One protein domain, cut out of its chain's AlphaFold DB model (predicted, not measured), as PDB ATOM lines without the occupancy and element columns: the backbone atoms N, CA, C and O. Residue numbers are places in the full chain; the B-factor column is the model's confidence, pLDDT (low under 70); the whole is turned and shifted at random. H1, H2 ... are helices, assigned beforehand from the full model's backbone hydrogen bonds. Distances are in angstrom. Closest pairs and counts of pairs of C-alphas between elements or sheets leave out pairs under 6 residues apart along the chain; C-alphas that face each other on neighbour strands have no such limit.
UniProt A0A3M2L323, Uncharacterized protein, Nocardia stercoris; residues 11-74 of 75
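This is residues 11 to 74 of the 75 residues of an uncharacterized protein of Nocardia stercoris (UniProt A0A3M2L323). Three helices joined end after end, H1, H2 and H3, make three sides of an open U-shaped frame in which no helix touches another, and after H3 the printed part folds back so that the short H4 comes to the inner side of the frame. Residues 11 to 38, which hold H1 and the first part of H2, stick out as a long arm; the remaining 36 residues make the body. The printed part has 64 residues with four named helices in the order H1, H2, H3, H4 and no named strand, and its class is all helix. It is extended, with a radius of gyration of the C-alphas of 17.2 A, and elongated, with spans of 49 by 27 by 19 A.

H1, residues 11 to 25, touches no helix. A tight link of 5 residues joins it to H2, residues 31 to 45, yet H1 and H2 are apart. Residues 11 to 38, of which 11 to 25 belong to H1 and 31 to 38 to H2, stand free. Another tight link of 5 residues joins H2 to H3, residues 51 to 62, and these two helices are apart as well. H1 and H3 are apart. A short link of 6 residues joins H3 to H4, residues 69 to 72, and these two are also apart. H2 and H4 are only just apart, with their closest C-alphas 8.3 A from each other. H1 and H4 are apart. In H1, H2 and H3 every O i to N i+4 pair is within hydrogen-bond range; H4 is too short for such a pair, and its one O i to N i+3 pair is not within range.

H1 begins at C-alpha 11, at (32.509, 79.807, 7.784), and measures 21.6 A from first to last C-alpha. H2 measures 20.9 A, from Pro 31 to Leu 45, with C-alpha 45 at (47.980, 112.038, 15.352). H3 measures 16.6 A, from Ala 51 to His 62. H4 measures 5.1 A, from Arg 69 to Arg 72, and ends at C-alpha 72, at (51.302, 98.651, 19.510).

The two C-alphas farthest apart, those of Met 12 and Ala 51, are 51.2 A from each other, and the first and last printed C-alphas, of Thr 11 and Ile 74, are 29.8 A apart. Without the stretch that stands free, the body spans 27 by 21 by 11 A, with a radius of gyration of 9.9 A. The printed part has no cut, and no link between its helices is long. The mean pLDDT of the printed part is 91.3; it is under 70 at residue 71 and at residues 73 to 74, and the mean over H4 is 72.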
ATOM      1  N   THR A  11      31.083  79.954   8.084       94.19
ATOM      2  CA  THR A  11      32.509  79.807   7.784       94.19
ATOM      3  C   THR A  11      32.772  80.044   6.300       94.19
ATOM      4  O   THR A  11      33.669  80.815   5.951       94.19
ATOM      5  N   MET A  12      31.972  79.438   5.421       94.31
ATOM      6  CA  MET A  12      32.072  79.697   3.984       94.31
ATOM      7  C   MET A  12      31.647  81.118   3.609       94.31
ATOM      8  O   MET A  12      32.254  81.726   2.723       94.31
ATOM      9  N   ASP A  13      30.630  81.660   4.273       94.69
ATOM     10  CA  ASP A  13      30.190  83.034   4.043       94.69
ATOM     11  C   ASP A  13      31.281  84.039   4.444       94.69
ATOM     12  O   ASP A  13      31.577  84.966   3.685       94.69
ATOM     13  N   GLU A  14      31.969  83.807   5.564       96.75
ATOM     14  CA  GLU A  14      33.109  84.623   5.987       96.75
ATOM     15  C   GLU A  14      34.295  84.507   5.020       96.75
ATOM     16  O   GLU A  14      34.924  85.515   4.688       96.75
ATOM     17  N   ALA A  15      34.579  83.307   4.501       97.19
ATOM     18  CA  ALA A  15      35.614  83.126   3.486       97.19
ATOM     19  C   ALA A  15      35.306  83.941   2.215       97.19
ATOM     20  O   ALA A  15      36.189  84.629   1.695       97.19
ATOM     21  N   ARG A  16      34.047  83.939   1.750       96.50
ATOM     22  CA  ARG A  16      33.623  84.757   0.600       96.50
ATOM     23  C   ARG A  16      33.714  86.251   0.882       96.50
ATOM     24  O   ARG A  16      34.185  86.987   0.018       96.50
ATOM     25  N   ARG A  17      33.317  86.703   2.075       96.69
ATOM     26  CA  ARG A  17      33.436  88.115   2.464       96.69
ATOM     27  C   ARG A  17      34.894  88.573   2.441       96.69
ATOM     28  O   ARG A  17      35.185  89.621   1.872       96.69
ATOM     29  N   ARG A  18      35.816  87.785   3.006       96.00
ATOM     30  CA  ARG A  18      37.256  88.103   3.005       96.00
ATOM     31  C   ARG A  18      37.833  88.154   1.596       96.00
ATOM     32  O   ARG A  18      38.547  89.098   1.281       96.00
ATOM     33  N   LEU A  19      37.483  87.190   0.743       95.44
ATOM     34  CA  LEU A  19      37.900  87.189  -0.663       95.44
ATOM     35  C   LEU A  19      37.405  88.434  -1.403       95.44
ATOM     36  O   LEU A  19      38.184  89.066  -2.108       95.44
ATOM     37  N   ALA A  20      36.140  88.818  -1.211       96.81
ATOM     38  CA  ALA A  20      35.583  90.020  -1.823       96.81
ATOM     39  C   ALA A  20      36.291  91.300  -1.348       96.81
ATOM     40  O   ALA A  20      36.530  92.195  -2.153       96.81
ATOM     41  N   VAL A  21      36.664  91.375  -0.065       95.25
ATOM     42  CA  VAL A  21      37.448  92.496   0.479       95.25
ATOM     43  C   VAL A  21      38.828  92.560  -0.170       95.25
ATOM     44  O   VAL A  21      39.204  93.616  -0.662       95.25
ATOM     45  N   VAL A  22      39.560  91.443  -0.223       92.81
ATOM     46  CA  VAL A  22      40.896  91.405  -0.841       92.81
ATOM     47  C   VAL A  22      40.826  91.784  -2.322       92.81
ATOM     48  O   VAL A  22      41.616  92.601  -2.776       92.81
ATOM     49  N   ALA A  23      39.833  91.275  -3.057       94.06
ATOM     50  CA  ALA A  23      39.629  91.633  -4.459       94.06
ATOM     51  C   ALA A  23      39.323  93.131  -4.656       94.06
ATOM     52  O   ALA A  23      39.733  93.714  -5.655       94.06
ATOM     53  N   ALA A  24      38.616  93.763  -3.715       96.50
ATOM     54  CA  ALA A  24      38.289  95.186  -3.781       96.50
ATOM     55  C   ALA A  24      39.486  96.110  -3.489       96.50
ATOM     56  O   ALA A  24      39.470  97.260  -3.925       96.50
ATOM     57  N   LEU A  25      40.505  95.631  -2.765       94.31
ATOM     58  CA  LEU A  25      41.728  96.395  -2.488       94.31
ATOM     59  C   LEU A  25      42.625  96.536  -3.732       94.31
ATOM     60  O   LEU A  25      43.375  97.504  -3.828       94.31
ATOM     61  N   GLY A  26      42.484  95.627  -4.704       93.56
ATOM     62  CA  GLY A  26      43.205  95.650  -5.977       93.56
ATOM     63  C   GLY A  26      44.586  94.989  -5.921       93.56
ATOM     64  O   GLY A  26      45.140  94.746  -4.851       93.56
ATOM     65  N   ASP A  27      45.138  94.700  -7.101       92.31
ATOM     66  CA  ASP A  27      46.384  93.929  -7.250       92.31
ATOM     67  C   ASP A  27      47.631  94.677  -6.742       92.31
ATOM     68  O   ASP A  27      48.619  94.049  -6.369       92.31
ATOM     69  N   ASP A  28      47.571  96.010  -6.683       95.06
ATOM     70  CA  ASP A  28      48.658  96.865  -6.192       95.06
ATOM     71  C   ASP A  28      48.631  97.052  -4.662       95.06
ATOM     72  O   ASP A  28      49.454  97.785  -4.106       95.06
ATOM     73  N   PHE A  29      47.675  96.432  -3.959       93.69
ATOM     74  CA  PHE A  29      47.585  96.547  -2.510       93.69
ATOM     75  C   PHE A  29      48.746  95.820  -1.824       93.69
ATOM     76  O   PHE A  29      48.822  94.591  -1.810       93.69
ATOM     77  N   ASP A  30      49.622  96.596  -1.191       95.06
ATOM     78  CA  ASP A  30      50.689  96.095  -0.333       95.06
ATOM     79  C   ASP A  30      50.245  96.186   1.145       95.06
ATOM     80  O   ASP A  30      50.213  97.285   1.714       95.06
ATOM     81  N   PRO A  31      49.890  95.055   1.791       91.19
ATOM     82  CA  PRO A  31      49.412  95.053   3.173       91.19
ATOM     83  C   PRO A  31      50.484  95.501   4.168       91.19
ATOM     84  O   PRO A  31      50.148  96.074   5.201       91.19
ATOM     85  N   VAL A  32      51.765  95.268   3.868       94.00
ATOM     86  CA  VAL A  32      52.867  95.681   4.742       94.00
ATOM     87  C   VAL A  32      53.001  97.196   4.693       94.00
ATOM     88  O   VAL A  32      53.010  97.845   5.736       94.00
ATOM     89  N   ARG A  33      52.992  97.778   3.489       94.81
ATOM     90  CA  ARG A  33      52.991  99.239   3.324       94.81
ATOM     91  C   ARG A  33      51.781  99.890   3.975       94.81
ATOM     92  O   ARG A  33      51.940 100.935   4.596       94.81
ATOM     93  N   ALA A  34      50.593  99.303   3.844       92.88
ATOM     94  CA  ALA A  34      49.385  99.836   4.469       92.88
ATOM     95  C   ALA A  34      49.521  99.916   6.001       92.88
ATOM     96  O   ALA A  34      49.215 100.959   6.575       92.88
ATOM     97  N   LEU A  35      50.055  98.866   6.637       91.56
ATOM     98  CA  LEU A  35      50.327  98.848   8.079       91.56
ATOM     99  C   LEU A  35      51.398  99.874   8.479       91.56
ATOM    100  O   LEU A  35      51.209 100.622   9.433       91.56
ATOM    101  N   GLU A  36      52.491  99.979   7.720       92.94
ATOM    102  CA  GLU A  36      53.524 100.998   7.967       92.94
ATOM    103  C   GLU A  36      52.961 102.426   7.889       92.94
ATOM    104  O   GLU A  36      53.333 103.291   8.686       92.94
ATOM    105  N   GLN A  37      52.068 102.694   6.929       92.94
ATOM    106  CA  GLN A  37      51.419 104.001   6.806       92.94
ATOM    107  C   GLN A  37      50.424 104.268   7.938       92.94
ATOM    108  O   GLN A  37      50.307 105.412   8.376       92.94
ATOM    109  N   GLU A  38      49.723 103.244   8.420       91.25
ATOM    110  CA  GLU A  38      48.834 103.370   9.575       91.25
ATOM    111  C   GLU A  38      49.617 103.727  10.846       91.25
ATOM    112  O   GLU A  38      49.238 104.666  11.548       91.25
ATOM    113  N   GLU A  39      50.752 103.067  11.094       88.31
ATOM    114  CA  GLU A  39      51.632 103.399  12.222       88.31
ATOM    115  C   GLU A  39      52.186 104.825  12.109       88.31
ATOM    116  O   GLU A  39      52.147 105.587  13.077       88.31
ATOM    117  N   LEU A  40      52.615 105.239  10.911       90.56
ATOM    118  CA  LEU A  40      53.072 106.609  10.672       90.56
ATOM    119  C   LEU A  40      51.964 107.638  10.945       90.56
ATOM    120  O   LEU A  40      52.205 108.661  11.589       90.56
ATOM    121  N   ALA A  41      50.745 107.375  10.470       90.38
ATOM    122  CA  ALA A  41      49.598 108.242  10.715       90.38
ATOM    123  C   ALA A  41      49.265 108.321  12.213       90.38
ATOM    124  O   ALA A  41      48.948 109.398  12.727       90.38
ATOM    125  N   TYR A  42      49.385 107.204  12.932       85.06
ATOM    126  CA  TYR A  42      49.173 107.154  14.373       85.06
ATOM    127  C   TYR A  42      50.236 107.944  15.149       85.06
ATOM    128  O   TYR A  42      49.915 108.649  16.117       85.06
ATOM    129  N   ASP A  43      51.495 107.890  14.708       85.94
ATOM    130  CA  ASP A  43      52.581 108.702  15.257       85.94
ATOM    131  C   ASP A  43      52.313 110.203  15.057       85.94
ATOM    132  O   ASP A  43      52.482 110.990  15.997       85.94
ATOM    133  N   MET A  44      51.798 110.586  13.885       90.25
ATOM    134  CA  MET A  44      51.417 111.965  13.572       90.25
ATOM    135  C   MET A  44      50.230 112.471  14.404       90.25
ATOM    136  O   MET A  44      50.245 113.631  14.817       90.25
ATOM    137  N   LEU A  45      49.230 111.630  14.690       89.62
ATOM    138  CA  LEU A  45      47.980 112.038  15.352       89.62
ATOM    139  C   LEU A  45      48.196 112.672  16.737       89.62
ATOM    140  O   LEU A  45      47.485 113.604  17.106       89.62
ATOM    141  N   TYR A  46      49.189 112.184  17.480       87.75
ATOM    142  CA  TYR A  46      49.587 112.729  18.785       87.75
ATOM    143  C   TYR A  46      50.990 113.344  18.746       87.75
ATOM    144  O   TYR A  46      51.715 113.341  19.739       87.75
ATOM    145  N   SER A  47      51.407 113.833  17.577       89.88
ATOM    146  CA  SER A  47      52.626 114.629  17.446       89.88
ATOM    147  C   SER A  47      52.358 116.092  17.810       89.88
ATOM    148  O   SER A  47      51.266 116.611  17.591       89.88
ATOM    149  N   GLY A  48      53.363 116.765  18.376       93.19
ATOM    150  CA  GLY A  48      53.293 118.203  18.660       93.19
ATOM    151  C   GLY A  48      52.306 118.609  19.759       93.19
ATOM    152  O   GLY A  48      51.856 119.753  19.750       93.19
ATOM    153  N   LEU A  49      51.976 117.705  20.686       95.00
ATOM    154  CA  LEU A  49      51.125 118.032  21.827       95.00
ATOM    155  C   LEU A  49      51.788 119.081  22.725       95.00
ATOM    156  O   LEU A  49      52.979 118.998  23.042       95.00
ATOM    157  N   ASP A  50      50.996 120.051  23.172       97.44
ATOM    158  CA  ASP A  50      51.408 120.943  24.248       97.44
ATOM    159  C   ASP A  50      51.406 120.226  25.615       97.44
ATOM    160  O   ASP A  50      51.011 119.067  25.755       97.44
ATOM    161  N   ALA A  51      51.860 120.920  26.661       97.81
ATOM    162  CA  ALA A  51      51.999 120.333  27.992       97.81
ATOM    163  C   ALA A  51      50.661 119.917  28.638       97.81
ATOM    164  O   ALA A  51      50.636 119.040  29.501       97.81
ATOM    165  N   GLU A  52      49.541 120.545  28.284       97.88
ATOM    166  CA  GLU A  52      48.229 120.144  28.787       97.88
ATOM    167  C   GLU A  52      47.693 118.942  28.016       97.88
ATOM    168  O   GLU A  52      47.258 117.962  28.625       97.88
ATOM    169  N   GLN A  53      47.817 118.978  26.695       96.69
ATOM    170  CA  GLN A  53      47.445 117.887  25.810       96.69
ATOM    171  C   GLN A  53      48.243 116.614  26.110       96.69
ATOM    172  O   GLN A  53      47.652 115.537  26.176       96.69
ATOM    173  N   GLN A  54      49.548 116.727  26.376       95.81
ATOM    174  CA  GLN A  54      50.388 115.590  26.754       95.81
ATOM    175  C   GLN A  54      49.908 114.949  28.062       95.81
ATOM    176  O   GLN A  54      49.756 113.733  28.126       95.81
ATOM    177  N   ARG A  55      49.568 115.749  29.086       97.31
ATOM    178  CA  ARG A  55      49.029 115.218  30.354       97.31
ATOM    179  C   ARG A  55      47.714 114.467  30.157       97.31
ATOM    180  O   ARG A  55      47.493 113.443  30.800       97.31
ATOM    181  N   ILE A  56      46.830 114.979  29.298       96.75
ATOM    182  CA  ILE A  56      45.564 114.310  28.971       96.75
ATOM    183  C   ILE A  56      45.839 113.005  28.225       96.75
ATOM    184  O   ILE A  56      45.269 111.977  28.583       96.75
ATOM    185  N   TYR A  57      46.722 113.032  27.227       94.50
ATOM    186  CA  TYR A  57      47.130 111.845  26.483       94.50
ATOM    187  C   TYR A  57      47.671 110.755  27.421       94.50
ATOM    188  O   TYR A  57      47.166 109.633  27.401       94.50
ATOM    189  N   ASP A  58      48.602 111.101  28.313       95.25
ATOM    190  CA  ASP A  58      49.194 110.162  29.271       95.25
ATOM    191  C   ASP A  58      48.130 109.559  30.205       95.25
ATOM    192  O   ASP A  58      48.132 108.357  30.473       95.25
ATOM    193  N   HIS A  59      47.170 110.372  30.661       97.62
ATOM    194  CA  HIS A  59      46.052 109.897  31.476       97.62
ATOM    195  C   HIS A  59      45.148 108.919  30.711       97.62
ATOM    196  O   HIS A  59      44.720 107.908  31.267       97.62
ATOM    197  N   LEU A  60      44.861 109.190  29.434       95.81
ATOM    198  CA  LEU A  60      44.046 108.305  28.601       95.81
ATOM    199  C   LEU A  60      44.748 106.974  28.308       95.81
ATOM    200  O   LEU A  60      44.080 105.940  28.293       95.81
ATOM    201  N   VAL A  61      46.070 106.990  28.113       94.75
ATOM    202  CA  VAL A  61      46.876 105.767  27.980       94.75
ATOM    203  C   VAL A  61      46.855 104.976  29.286       94.75
ATOM    204  O   VAL A  61      46.556 103.786  29.280       94.75
ATOM    205  N   HIS A  62      47.081 105.635  30.425       95.94
ATOM    206  CA  HIS A  62      47.047 104.982  31.736       95.94
ATOM    207  C   HIS A  62      45.680 104.357  32.057       95.94
ATOM    208  O   HIS A  62      45.609 103.270  32.624       95.94
ATOM    209  N   ALA A  63      44.591 105.022  31.664       97.19
ATOM    210  CA  ALA A  63      43.231 104.515  31.822       97.19
ATOM    211  C   ALA A  63      42.869 103.385  30.833       97.19
ATOM    212  O   ALA A  63      41.772 102.835  30.928       97.19
ATOM    213  N   GLY A  64      43.741 103.056  29.871       93.94
ATOM    214  CA  GLY A  64      43.485 102.057  28.828       93.94
ATOM    215  C   GLY A  64      42.479 102.505  27.763       93.94
ATOM    216  O   GLY A  64      41.972 101.676  27.012       93.94
ATOM    217  N   ILE A  65      42.166 103.803  27.701       94.81
ATOM    218  CA  ILE A  65      41.283 104.377  26.676       94.81
ATOM    219  C   ILE A  65      42.046 104.518  25.360       94.81
ATOM    220  O   ILE A  65      41.509 104.214  24.295       94.81
ATOM    221  N   LEU A  66      43.294 104.983  25.439       91.81
ATOM    222  CA  LEU A  66      44.209 104.993  24.306       91.81
ATOM    223  C   LEU A  66      45.207 103.839  24.429       91.81
ATOM    224  O   LEU A  66      45.656 103.533  25.535       91.81
ATOM    225  N   PRO A  67      45.560 103.188  23.310       85.44
ATOM    226  CA  PRO A  67      46.559 102.138  23.313       85.44
ATOM    227  C   PRO A  67      47.948 102.715  23.591       85.44
ATOM    228  O   PRO A  67      48.296 103.807  23.141       85.44
ATOM    229  N   ASP A  68      48.755 101.936  24.302       83.31
ATOM    230  CA  ASP A  68      50.163 102.241  24.510       83.31
ATOM    231  C   ASP A  68      50.932 102.073  23.188       83.31
ATOM    232  O   ASP A  68      50.910 101.010  22.557       83.31
ATOM    233  N   ARG A  69      51.613 103.142  22.762       75.81
ATOM    234  CA  ARG A  69      52.399 103.187  21.519       75.81
ATOM    235  C   ARG A  69      53.526 102.158  21.499       75.81
ATOM    236  O   ARG A  69      53.866 101.659  20.431       75.81
ATOM    237  N   GLU A  70      54.124 101.851  22.647       71.00
ATOM    238  CA  GLU A  70      55.208 100.871  22.710       71.00
ATOM    239  C   GLU A  70      54.674  99.443  22.578       71.00
ATOM    240  O   GLU A  70      55.266  98.626  21.881       71.00
ATOM    241  N   GLN A  71      53.489  99.171  23.129       69.56
ATOM    242  CA  GLN A  71      52.814  97.878  22.978       69.56
ATOM    243  C   GLN A  71      52.289  97.663  21.554       69.56
ATOM    244  O   GLN A  71      52.380  96.553  21.037       69.56
ATOM    245  N   ARG A  72      51.793  98.720  20.896       71.38
ATOM    246  CA  ARG A  72      51.302  98.651  19.510       71.38
ATOM    247  C   ARG A  72      52.400  98.269  18.513       71.38
ATOM    248  O   ARG A  72      52.136  97.474  17.627       71.38
ATOM    249  N   ARG A  73      53.627  98.771  18.685       66.69
ATOM    250  CA  ARG A  73      54.758  98.456  17.790       66.69
ATOM    251  C   ARG A  73      55.308  97.032  17.928       66.69
ATOM    252  O   ARG A  73      56.095  96.612  17.087       66.69
ATOM    253  N   ILE A  74      54.966  96.327  19.008       61.66
ATOM    254  CA  ILE A  74      55.441  94.963  19.293       61.66
ATOM    255  C   ILE A  74      54.407  93.904  18.858       61.66
ATOM    256  O   ILE A  74      54.769  92.736  18.703       61.66
TER     257      ILE A  74